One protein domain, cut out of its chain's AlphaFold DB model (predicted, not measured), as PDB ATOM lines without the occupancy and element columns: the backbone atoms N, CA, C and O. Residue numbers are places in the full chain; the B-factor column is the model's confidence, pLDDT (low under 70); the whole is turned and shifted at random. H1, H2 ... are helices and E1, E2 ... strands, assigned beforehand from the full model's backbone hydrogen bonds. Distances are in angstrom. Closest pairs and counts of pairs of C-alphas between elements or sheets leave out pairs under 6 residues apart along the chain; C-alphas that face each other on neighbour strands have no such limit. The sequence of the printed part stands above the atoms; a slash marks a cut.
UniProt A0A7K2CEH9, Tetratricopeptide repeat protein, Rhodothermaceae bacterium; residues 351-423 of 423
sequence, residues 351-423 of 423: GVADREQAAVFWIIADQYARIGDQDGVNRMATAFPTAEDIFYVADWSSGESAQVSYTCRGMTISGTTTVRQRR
ATOM      1  N   GLY A 351      23.654  10.983  30.381       73.56
ATOM      2  CA  GLY A 351      23.509  11.728  29.125       73.56
ATOM      3  C   GLY A 351      24.314  13.031  28.999       73.56
ATOM      4  O   GLY A 351      25.406  13.177  29.539       73.56
ATOM      5  N   VAL A 352      23.794  13.963  28.197       66.62
ATOM      6  CA  VAL A 352      24.428  15.265  27.949       66.62
ATOM      7  C   VAL A 352      24.014  16.243  29.042       66.62
ATOM      8  O   VAL A 352      22.820  16.431  29.245       66.62
ATOM      9  N   ALA A 353      25.008  16.900  29.651       71.69
ATOM     10  CA  ALA A 353      24.842  17.995  30.605       71.69
ATOM     11  C   ALA A 353      23.843  19.053  30.114       71.69
ATOM     12  O   ALA A 353      24.173  19.851  29.235       71.69
ATOM     13  N   ASP A 354      22.645  19.074  30.701       81.56
ATOM     14  CA  ASP A 354      21.695  20.182  30.595       81.56
ATOM     15  C   ASP A 354      21.670  21.025  31.882       81.56
ATOM     16  O   ASP A 354      22.340  20.727  32.879       81.56
ATOM     17  N   ARG A 355      20.948  22.150  31.848       86.19
ATOM     18  CA  ARG A 355      20.895  23.088  32.981       86.19
ATOM     19  C   ARG A 355      20.237  22.462  34.208       86.19
ATOM     20  O   ARG A 355      20.654  22.748  35.328       86.19
ATOM     21  N   GLU A 356      19.228  21.616  34.012       83.50
ATOM     22  CA  GLU A 356      18.516  20.924  35.078       83.50
ATOM     23  C   GLU A 356      19.449  19.935  35.784       83.50
ATOM     24  O   GLU A 356      19.486  19.906  37.013       83.50
ATOM     25  N   GLN A 357      20.268  19.205  35.024       87.56
ATOM     26  CA  GLN A 357      21.322  18.326  35.524       87.56
ATOM     27  C   GLN A 357      22.415  19.108  36.263       87.56
ATOM     28  O   GLN A 357      22.810  18.727  37.366       87.56
ATOM     29  N   ALA A 358      22.875  20.229  35.699       90.56
ATOM     30  CA  ALA A 358      23.863  21.102  36.332       90.56
ATOM     31  C   ALA A 358      23.365  21.648  37.684       90.56
ATOM     32  O   ALA A 358      24.125  21.720  38.651       90.56
ATOM     33  N   ALA A 359      22.075  21.976  37.795       92.62
ATOM     34  CA  ALA A 359      21.475  22.466  39.034       92.62
ATOM     35  C   ALA A 359      21.422  21.414  40.155       92.62
ATOM     36  O   ALA A 359      21.444  21.776  41.335       92.62
ATOM     37  N   VAL A 360      21.417  20.112  39.833       93.81
ATOM     38  CA  VAL A 360      21.475  19.033  40.844       93.81
ATOM     39  C   VAL A 360      22.768  19.085  41.640       93.81
ATOM     40  O   VAL A 360      22.762  18.813  42.841       93.81
ATOM     41  N   PHE A 361      23.871  19.491  41.009       94.12
ATOM     42  CA  PHE A 361      25.158  19.607  41.684       94.12
ATOM     43  C   PHE A 361      25.136  20.624  42.827       94.12
ATOM     44  O   PHE A 361      25.932  20.493  43.754       94.12
ATOM     45  N   TRP A 362      24.191  21.571  42.850       95.88
ATOM     46  CA  TRP A 362      23.967  22.408  44.028       95.88
ATOM     47  C   TRP A 362      23.474  21.607  45.236       95.88
ATOM     48  O   TRP A 362      23.990  21.790  46.335       95.88
ATOM     49  N   ILE A 363      22.506  20.702  45.040       95.81
ATOM     50  CA  ILE A 363      22.015  19.820  46.112       95.81
ATOM     51  C   ILE A 363      23.166  18.953  46.630       95.81
ATOM     52  O   ILE A 363      23.345  18.830  47.839       95.81
ATOM     53  N   ILE A 364      23.960  18.381  45.722       95.56
ATOM     54  CA  ILE A 364      25.088  17.515  46.082       95.56
ATOM     55  C   ILE A 364      26.153  18.315  46.852       95.56
ATOM     56  O   ILE A 364      26.623  17.875  47.900       95.56
ATOM     57  N   ALA A 365      26.484  19.528  46.398       96.50
ATOM     58  CA  ALA A 365      27.389  20.424  47.116       96.50
ATOM     59  C   ALA A 365      26.869  20.777  48.518       96.50
ATOM     60  O   ALA A 365      27.649  20.832  49.462       96.50
ATOM     61  N   ASP A 366      25.560  20.980  48.688       96.31
ATOM     62  CA  ASP A 366      24.979  21.239  50.009       96.31
ATOM     63  C   ASP A 366      25.081  20.031  50.937       96.31
ATOM     64  O   ASP A 366      25.259  20.209  52.141       96.31
ATOM     65  N   GLN A 367      25.000  18.809  50.407       95.00
ATOM     66  CA  GLN A 367      25.230  17.602  51.200       95.00
ATOM     67  C   GLN A 367      26.676  17.519  51.691       95.00
ATOM     68  O   GLN A 367      26.879  17.328  52.888       95.00
ATOM     69  N   TYR A 368      27.665  17.759  50.823       96.19
ATOM     70  CA  TYR A 368      29.068  17.838  51.244       96.19
ATOM     71  C   TYR A 368      29.307  18.954  52.270       96.19
ATOM     72  O   TYR A 368      29.966  18.743  53.286       96.19
ATOM     73  N   ALA A 369      28.714  20.132  52.063       95.81
ATOM     74  CA  ALA A 369      28.846  21.250  52.991       95.81
ATOM     75  C   ALA A 369      28.290  20.924  54.388       95.81
ATOM     76  O   ALA A 369      28.872  21.349  55.385       95.81
ATOM     77  N   ARG A 370      27.191  20.157  54.478       93.94
ATOM     78  CA  ARG A 370      26.599  19.731  55.762       93.94
ATOM     79  C   ARG A 370      27.517  18.816  56.565       93.94
ATOM     80  O   ARG A 370      27.497  18.902  57.787       93.94
ATOM     81  N   ILE A 371      28.305  17.985  55.888       93.69
ATOM     82  CA  ILE A 371      29.272  17.076  56.522       93.69
ATOM     83  C   ILE A 371      30.675  17.696  56.631       93.69
ATOM     84  O   ILE A 371      31.622  17.038  57.040       93.69
ATOM     85  N   GLY A 372      30.827  18.978  56.274       94.44
ATOM     86  CA  GLY A 372      32.096  19.702  56.367       94.44
ATOM     87  C   GLY A 372      33.115  19.395  55.260       94.44
ATOM     88  O   GLY A 372      34.224  19.925  55.322       94.44
ATOM     89  N   ASP A 373      32.759  18.617  54.231       94.88
ATOM     90  CA  ASP A 373      33.651  18.262  53.117       94.88
ATOM     91  C   ASP A 373      33.752  19.405  52.089       94.88
ATOM     92  O   ASP A 373      33.022  19.474  51.096       94.88
ATOM     93  N   GLN A 374      34.684  20.331  52.320       95.31
ATOM     94  CA  GLN A 374      34.931  21.445  51.399       95.31
ATOM     95  C   GLN A 374      35.514  20.999  50.053       95.31
ATOM     96  O   GLN A 374      35.268  21.652  49.038       95.31
ATOM     97  N   ASP A 375      36.244  19.887  50.009       94.38
ATOM     98  CA  ASP A 375      36.806  19.371  48.762       94.38
ATOM     99  C   ASP A 375      35.700  18.787  47.876       94.38
ATOM    100  O   ASP A 375      35.658  19.048  46.671       94.38
ATOM    101  N   GLY A 376      34.734  18.080  48.469       93.88
ATOM    102  CA  GLY A 376      33.466  17.706  47.841       93.88
ATOM    103  C   GLY A 376      32.727  18.909  47.256       93.88
ATOM    104  O   GLY A 376      32.420  18.919  46.062       93.88
ATOM    105  N   VAL A 377      32.525  19.970  48.048       95.81
ATOM    106  CA  VAL A 377      31.888  21.218  47.582       95.81
ATOM    107  C   VAL A 377      32.618  21.807  46.369       95.81
ATOM    108  O   VAL A 377      31.987  22.142  45.363       95.81
ATOM    109  N   ASN A 378      33.947  21.913  46.444       94.69
ATOM    110  CA  ASN A 378      34.771  22.489  45.382       94.69
ATOM    111  C   ASN A 378      34.741  21.645  44.100       94.69
ATOM    112  O   ASN A 378      34.668  22.208  43.006       94.69
ATOM    113  N   ARG A 379      34.732  20.309  44.216       93.75
ATOM    114  CA  ARG A 379      34.574  19.402  43.067       93.75
ATOM    115  C   ARG A 379      33.241  19.641  42.360       93.75
ATOM    116  O   ARG A 379      33.226  19.827  41.143       93.75
ATOM    117  N   MET A 380      32.140  19.705  43.112       94.69
ATOM    118  CA  MET A 380      30.802  19.911  42.542       94.69
ATOM    119  C   MET A 380      30.644  21.292  41.886       94.69
ATOM    120  O   MET A 380      29.955  21.411  40.876       94.69
ATOM    121  N   ALA A 381      31.319  22.328  42.403       93.56
ATOM    122  CA  ALA A 381      31.236  23.694  41.879       93.56
ATOM    123  C   ALA A 381      31.639  23.839  40.401       93.56
ATOM    124  O   ALA A 381      31.160  24.747  39.718       93.56
ATOM    125  N   THR A 382      32.469  22.927  39.886       91.69
ATOM    126  CA  THR A 382      32.877  22.895  38.470       91.69
ATOM    127  C   THR A 382      31.726  22.526  37.525       91.69
ATOM    128  O   THR A 382      31.730  22.928  36.362       91.69
ATOM    129  N   ALA A 383      30.716  21.815  38.035       92.00
ATOM    130  CA  ALA A 383      29.553  21.344  37.290       92.00
ATOM    131  C   ALA A 383      28.305  22.224  37.479       92.00
ATOM    132  O   ALA A 383      27.276  21.961  36.861       92.00
ATOM    133  N   PHE A 384      28.378  23.286  38.295       94.38
ATOM    134  CA  PHE A 384      27.245  24.193  38.515       94.38
ATOM    135  C   PHE A 384      26.767  24.850  37.209       94.38
ATOM    136  O   PHE A 384      27.546  24.956  36.256       94.38
ATOM    137  N   PRO A 385      25.518  25.343  37.148       93.38
ATOM    138  CA  PRO A 385      25.025  26.137  36.030       93.38
ATOM    139  C   PRO A 385      25.893  27.377  35.763       93.38
ATOM    140  O   PRO A 385      26.396  28.033  36.683       93.38
ATOM    141  N   THR A 386      26.085  27.701  34.488       92.62
ATOM    142  CA  THR A 386      26.743  28.939  34.053       92.62
ATOM    143  C   THR A 386      25.842  30.159  34.290       92.62
ATOM    144  O   THR A 386      24.658  30.029  34.595       92.62
ATOM    145  N   ALA A 387      26.381  31.373  34.127       91.31
ATOM    146  CA  ALA A 387      25.563  32.591  34.171       91.31
ATOM    147  C   ALA A 387      24.436  32.576  33.124       91.31
ATOM    148  O   ALA A 387      23.342  33.072  33.385       91.31
ATOM    149  N   GLU A 388      24.706  31.995  31.951       89.88
ATOM    150  CA  GLU A 388      23.731  31.857  30.874       89.88
ATOM    151  C   GLU A 388      22.612  30.878  31.258       89.88
ATOM    152  O   GLU A 388      21.437  31.208  31.114       89.88
ATOM    153  N   ASP A 389      22.964  29.725  31.835       90.75
ATOM    154  CA  ASP A 389      21.989  28.731  32.302       90.75
ATOM    155  C   ASP A 389      21.027  29.318  33.344       90.75
ATOM    156  O   ASP A 389      19.825  29.054  33.293       90.75
ATOM    157  N   ILE A 390      21.552  30.141  34.260       91.56
ATOM    158  CA  ILE A 390      20.771  30.820  35.302       91.56
ATOM    159  C   ILE A 390      19.837  31.870  34.696       91.56
ATOM    160  O   ILE A 390      18.659  31.904  35.037       91.56
ATOM    161  N   PHE A 391      20.327  32.694  33.765       88.00
ATOM    162  CA  PHE A 391      19.553  33.791  33.175       88.00
ATOM    163  C   PHE A 391      18.257  33.330  32.487       88.00
ATOM    164  O   PHE A 391      17.257  34.047  32.502       88.00
ATOM    165  N   TYR A 392      18.259  32.140  31.884       86.00
ATOM    166  CA  TYR A 392      17.101  31.624  31.150       86.00
ATOM    167  C   TYR A 392      16.058  30.909  32.020       86.00
ATOM    168  O   TYR A 392      15.057  30.433  31.477       86.00
ATOM    169  N   VAL A 393      16.259  30.823  33.337       84.31
ATOM    170  CA  VAL A 393      15.296  30.229  34.271       84.31
ATOM    171  C   VAL A 393      14.738  31.329  35.166       84.31
ATOM    172  O   VAL A 393      15.435  31.857  36.022       84.31
ATOM    173  N   ALA A 394      13.461  31.675  34.969       78.00
ATOM    174  CA  ALA A 394      12.823  32.816  35.636       78.00
ATOM    175  C   ALA A 394      12.872  32.750  37.175       78.00
ATOM    176  O   ALA A 394      12.899  33.791  37.826       78.00
ATOM    177  N   ASP A 395      12.912  31.539  37.734       82.69
ATOM    178  CA  ASP A 395      12.917  31.291  39.177       82.69
ATOM    179  C   ASP A 395      14.333  31.118  39.759       82.69
ATOM    180  O   ASP A 395      14.479  30.761  40.929       82.69
ATOM    181  N   TRP A 396      15.394  31.319  38.965       91.25
ATOM    182  CA  TRP A 396      16.777  31.217  39.437       91.25
ATOM    183  C   TRP A 396      17.444  32.590  39.513       91.25
ATOM    184  O   TRP A 396      17.839  33.176  38.509       91.25
ATOM    185  N   SER A 397      17.672  33.052  40.741       90.50
ATOM    186  CA  SER A 397      18.458  34.250  41.039       90.50
ATOM    187  C   SER A 397      19.621  33.880  41.952       90.50
ATOM    188  O   SER A 397      19.429  33.235  42.980       90.50
ATOM    189  N   SER A 398      20.849  34.267  41.591       90.75
ATOM    190  CA  SER A 398      22.050  33.903  42.357       90.75
ATOM    191  C   SER A 398      21.942  34.325  43.825       90.75
ATOM    192  O   SER A 398      21.704  35.493  44.125       90.75
ATOM    193  N   GLY A 399      22.183  33.382  44.736       90.88
ATOM    194  CA  GLY A 399      22.051  33.578  46.181       90.88
ATOM    195  C   GLY A 399      20.634  33.375  46.731       90.88
ATOM    196  O   GLY A 399      20.481  33.315  47.950       90.88
ATOM    197  N   GLU A 400      19.621  33.225  45.876       94.25
ATOM    198  CA  GLU A 400      18.256  32.887  46.285       94.25
ATOM    199  C   GLU A 400      18.042  31.369  46.358       94.25
ATOM    200  O   GLU A 400      18.869  30.560  45.919       94.25
ATOM    201  N   SER A 401      16.920  30.980  46.963       94.06
ATOM    202  CA  SER A 401      16.531  29.584  47.121       94.06
ATOM    203  C   SER A 401      15.813  29.067  45.874       94.06
ATOM    204  O   SER A 401      14.926  29.738  45.355       94.06
ATOM    205  N   ALA A 402      16.147  27.854  45.436       92.62
ATOM    206  CA  ALA A 402      15.479  27.162  44.339       92.62
ATOM    207  C   ALA A 402      15.082  25.737  44.745       92.62
ATOM    208  O   ALA A 402      15.810  25.056  45.473       92.62
ATOM    209  N   GLN A 403      13.935  25.272  44.242       93.06
ATOM    210  CA  GLN A 403      13.590  23.851  44.249       93.06
ATOM    211  C   GLN A 403      14.200  23.196  43.017       93.06
ATOM    212  O   GLN A 403      13.937  23.616  41.893       93.06
ATOM    213  N   VAL A 404      14.990  22.152  43.230       92.25
ATOM    214  CA  VAL A 404      15.574  21.352  42.156       92.25
ATOM    215  C   VAL A 404      15.093  19.920  42.323       92.25
ATOM    216  O   VAL A 404      15.035  19.395  43.434       92.25
ATOM    217  N   SER A 405      14.716  19.288  41.217       90.88
ATOM    218  CA  SER A 405      14.349  17.879  41.172       90.88
ATOM    219  C   SER A 405      14.796  17.308  39.843       90.88
ATOM    220  O   SER A 405      14.378  17.781  38.790       90.88
ATOM    221  N   TYR A 406      15.612  16.269  39.900       88.88
ATOM    222  CA  TYR A 406      16.135  15.592  38.728       88.88
ATOM    223  C   TYR A 406      16.013  14.095  38.921       88.88
ATOM    224  O   TYR A 406      16.315  13.564  39.989       88.88
ATOM    225  N   THR A 407      15.530  13.415  37.888       87.44
ATOM    226  CA  THR A 407      15.393  11.963  37.899       87.44
ATOM    227  C   THR A 407      16.199  11.386  36.763       87.44
ATOM    228  O   THR A 407      15.986  11.746  35.609       87.44
ATOM    229  N   CYS A 408      17.078  10.450  37.086       83.00
ATOM    230  CA  CYS A 408      17.822   9.710  36.091       83.00
ATOM    231  C   CYS A 408      18.040   8.268  36.538       83.00
ATOM    232  O   CYS A 408      18.230   8.004  37.724       83.00
ATOM    233  N   ARG A 409      17.959   7.329  35.582       75.50
ATOM    234  CA  ARG A 409      18.143   5.882  35.812       75.50
ATOM    235  C   ARG A 409      17.346   5.360  37.022       75.50
ATOM    236  O   ARG A 409      17.808   4.532  37.791       75.50
ATOM    237  N   GLY A 410      16.132   5.881  37.218       76.12
ATOM    238  CA  GLY A 410      15.251   5.471  38.317       76.12
ATOM    239  C   GLY A 410      15.620   6.009  39.707       76.12
ATOM    240  O   GLY A 410      14.957   5.619  40.673       76.12
ATOM    241  N   MET A 411      16.608   6.904  39.815       85.25
ATOM    242  CA  MET A 411      16.931   7.666  41.021       85.25
ATOM    243  C   MET A 411      16.460   9.115  40.877       85.25
ATOM    244  O   MET A 411      16.823   9.799  39.922       85.25
ATOM    245  N   THR A 412      15.684   9.593  41.847       89.56
ATOM    246  CA  THR A 412      15.294  11.004  41.956       89.56
ATOM    247  C   THR A 412      16.121  11.691  43.036       89.56
ATOM    248  O   THR A 412      16.116  11.254  44.190       89.56
ATOM    249  N   ILE A 413      16.800  12.775  42.662       91.06
ATOM    250  CA  ILE A 413      17.497  13.695  43.563       91.06
ATOM    251  C   ILE A 413      16.709  14.998  43.553       91.06
ATOM    252  O   ILE A 413      16.600  15.664  42.525       91.06
ATOM    253  N   SER A 414      16.135  15.353  44.697       92.62
ATOM    254  CA  SER A 414      15.300  16.542  44.822       92.62
ATOM    255  C   SER A 414      15.512  17.238  46.155       92.62
ATOM    256  O   SER A 414      15.706  16.577  47.176       92.62
ATOM    257  N   GLY A 415      15.415  18.561  46.161       93.12
ATOM    258  CA  GLY A 415      15.523  19.351  47.372       93.12
ATOM    259  C   GLY A 415      15.579  20.846  47.113       93.12
ATOM    260  O   GLY A 415      15.700  21.317  45.981       93.12
ATOM    261  N   THR A 416      15.509  21.586  48.210       94.81
ATOM    262  CA  THR A 416      15.712  23.031  48.234       94.81
ATOM    263  C   THR A 416      17.195  23.336  48.387       94.81
ATOM    264  O   THR A 416      17.854  22.755  49.249       94.81
ATOM    265  N   THR A 417      17.708  24.240  47.561       95.50
ATOM    266  CA  THR A 417      19.131  24.597  47.490       95.50
ATOM    267  C   THR A 417      19.307  26.097  47.246       95.50
ATOM    268  O   THR A 417      18.334  26.797  46.957       95.50
ATOM    269  N   THR A 418      20.536  26.596  47.367       95.25
ATOM    270  CA  THR A 418      20.918  27.966  46.996       95.25
ATOM    271  C   THR A 418      21.511  28.002  45.589       95.25
ATOM    272  O   THR A 418      22.486  27.295  45.298       95.25
ATOM    273  N   VAL A 419      20.967  28.882  44.743       95.50
ATOM    274  CA  VAL A 419      21.451  29.129  43.378       95.50
ATOM    275  C   VAL A 419      22.870  29.690  43.435       95.50
ATOM    276  O   VAL A 419      23.120  30.738  44.039       95.50
ATOM    277  N   ARG A 420      23.814  28.994  42.797       94.94
ATOM    278  CA  ARG A 420      25.232  29.369  42.726       94.94
ATOM    279  C   ARG A 420      25.723  29.283  41.289       94.94
ATOM    280  O   ARG A 420      25.542  28.272  40.625       94.94
ATOM    281  N   GLN A 421      26.400  30.317  40.820       91.56
ATOM    282  CA  GLN A 421      27.042  30.265  39.514       91.56
ATOM    283  C   GLN A 421      28.303  29.387  39.558       91.56
ATOM    284  O   GLN A 421      29.014  29.368  40.568       91.56
ATOM    285  N   ARG A 422      28.596  28.701  38.446       90.56
ATOM    286  CA  ARG A 422      29.903  28.083  38.184       90.56
ATOM    287  C   ARG A 422      31.030  29.092  38.420       90.56
ATOM    288  O   ARG A 422      30.963  30.214  37.908       90.56
ATOM    289  N   ARG A 423      32.017  28.686  39.220       73.88
ATOM    290  CA  ARG A 423      33.223  29.475  39.504       73.88
ATOM    291  C   ARG A 423      34.275  29.317  38.422       73.88
ATOM    292  O   ARG A 423      34.368  28.200  37.865       73.88
TER     293      ARG A 423
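Overview. This is residues 351 to 423 of the 423 residues of the protein "Tetratricopeptide repeat protein" of Rhodothermaceae bacterium (UniProt A0A7K2CEH9). A two-stranded hairpin, E1 and E2, packs on one side of the long helix H1 and crosses it, while H2 folds back beside H1 on the side away from the strands. H1 lies in the middle, and the short helix H3 is near its first residues. The printed part has 73 residues, with three named helices and two named strands in the order H1 H2 H3 E1 E2. The sheet, E1 - E2, is antiparallel, and the class is mixed, helices and strands. The whole is compact, with a radius of gyration of the C-alphas of 11.6 A, and rounded, spanning 31 by 30 by 21 A.

Along the chain. Find C-alpha 401 at (16.531, 29.584, 47.121); from there E1, residues 401 to 408, runs 22.8 A. E2, residues 411 to 418, covers 21.5 A and ends at C-alpha 418, at (20.918, 27.966, 46.996). E2 bends by 51 degrees at residue 415. Look next for C-alpha 355 at (20.895, 23.088, 32.981), where H1 begins; it takes residues 355 to 370 and is 23.7 A long. H2 is residues 374 to 381, 10.5 A long, and H3 is residues 387 to 391, 6.2 A long.

Arrangement. Start at the hairpin of E1 and E2, antiparallel neighbours with 166 degrees between their directions. Between them N 402 and O 417 are 2.9 A apart and N 413 and O 406 are 2.8 A apart, within hydrogen-bond range. Move to H1: the closest C-alphas of H1 and E2 are those of Ile 363 and Thr 417, 5.7 A apart. The closest C-alphas of H1 and E1 are those of Val 360 and Val 404, 6.5 A apart. H1 and H2 touch and form a helical hairpin, opposite ways at a shallow tilt of 8 degrees; their closest C-alphas, those of Ala 365 and Val 377, are 4.6 A apart. H1 and H3 are close but not clearly touching, with the C-alphas of Arg 355 and Asp 389 closest, 5.8 A apart. H2 is apart from E1, E2 and H3. In H2 and H3 every O i to N i+4 pair is within hydrogen-bond range; in H1, 9 of 12 are.

Size, cuts and confidence. The two C-alphas farthest apart, those of Ile 371 and Tyr 392, are 31.7 A apart. The printed part runs from residue 351 to 423, the chain's last residue, and has no cut. The links H1 to H2, H2 to H3 and E1 to E2 are tight, and H3 to E1, with 9 residues, is short. Mean pLDDT of the printed part is 90.2; look at Val 352 for the one printed residue under 70.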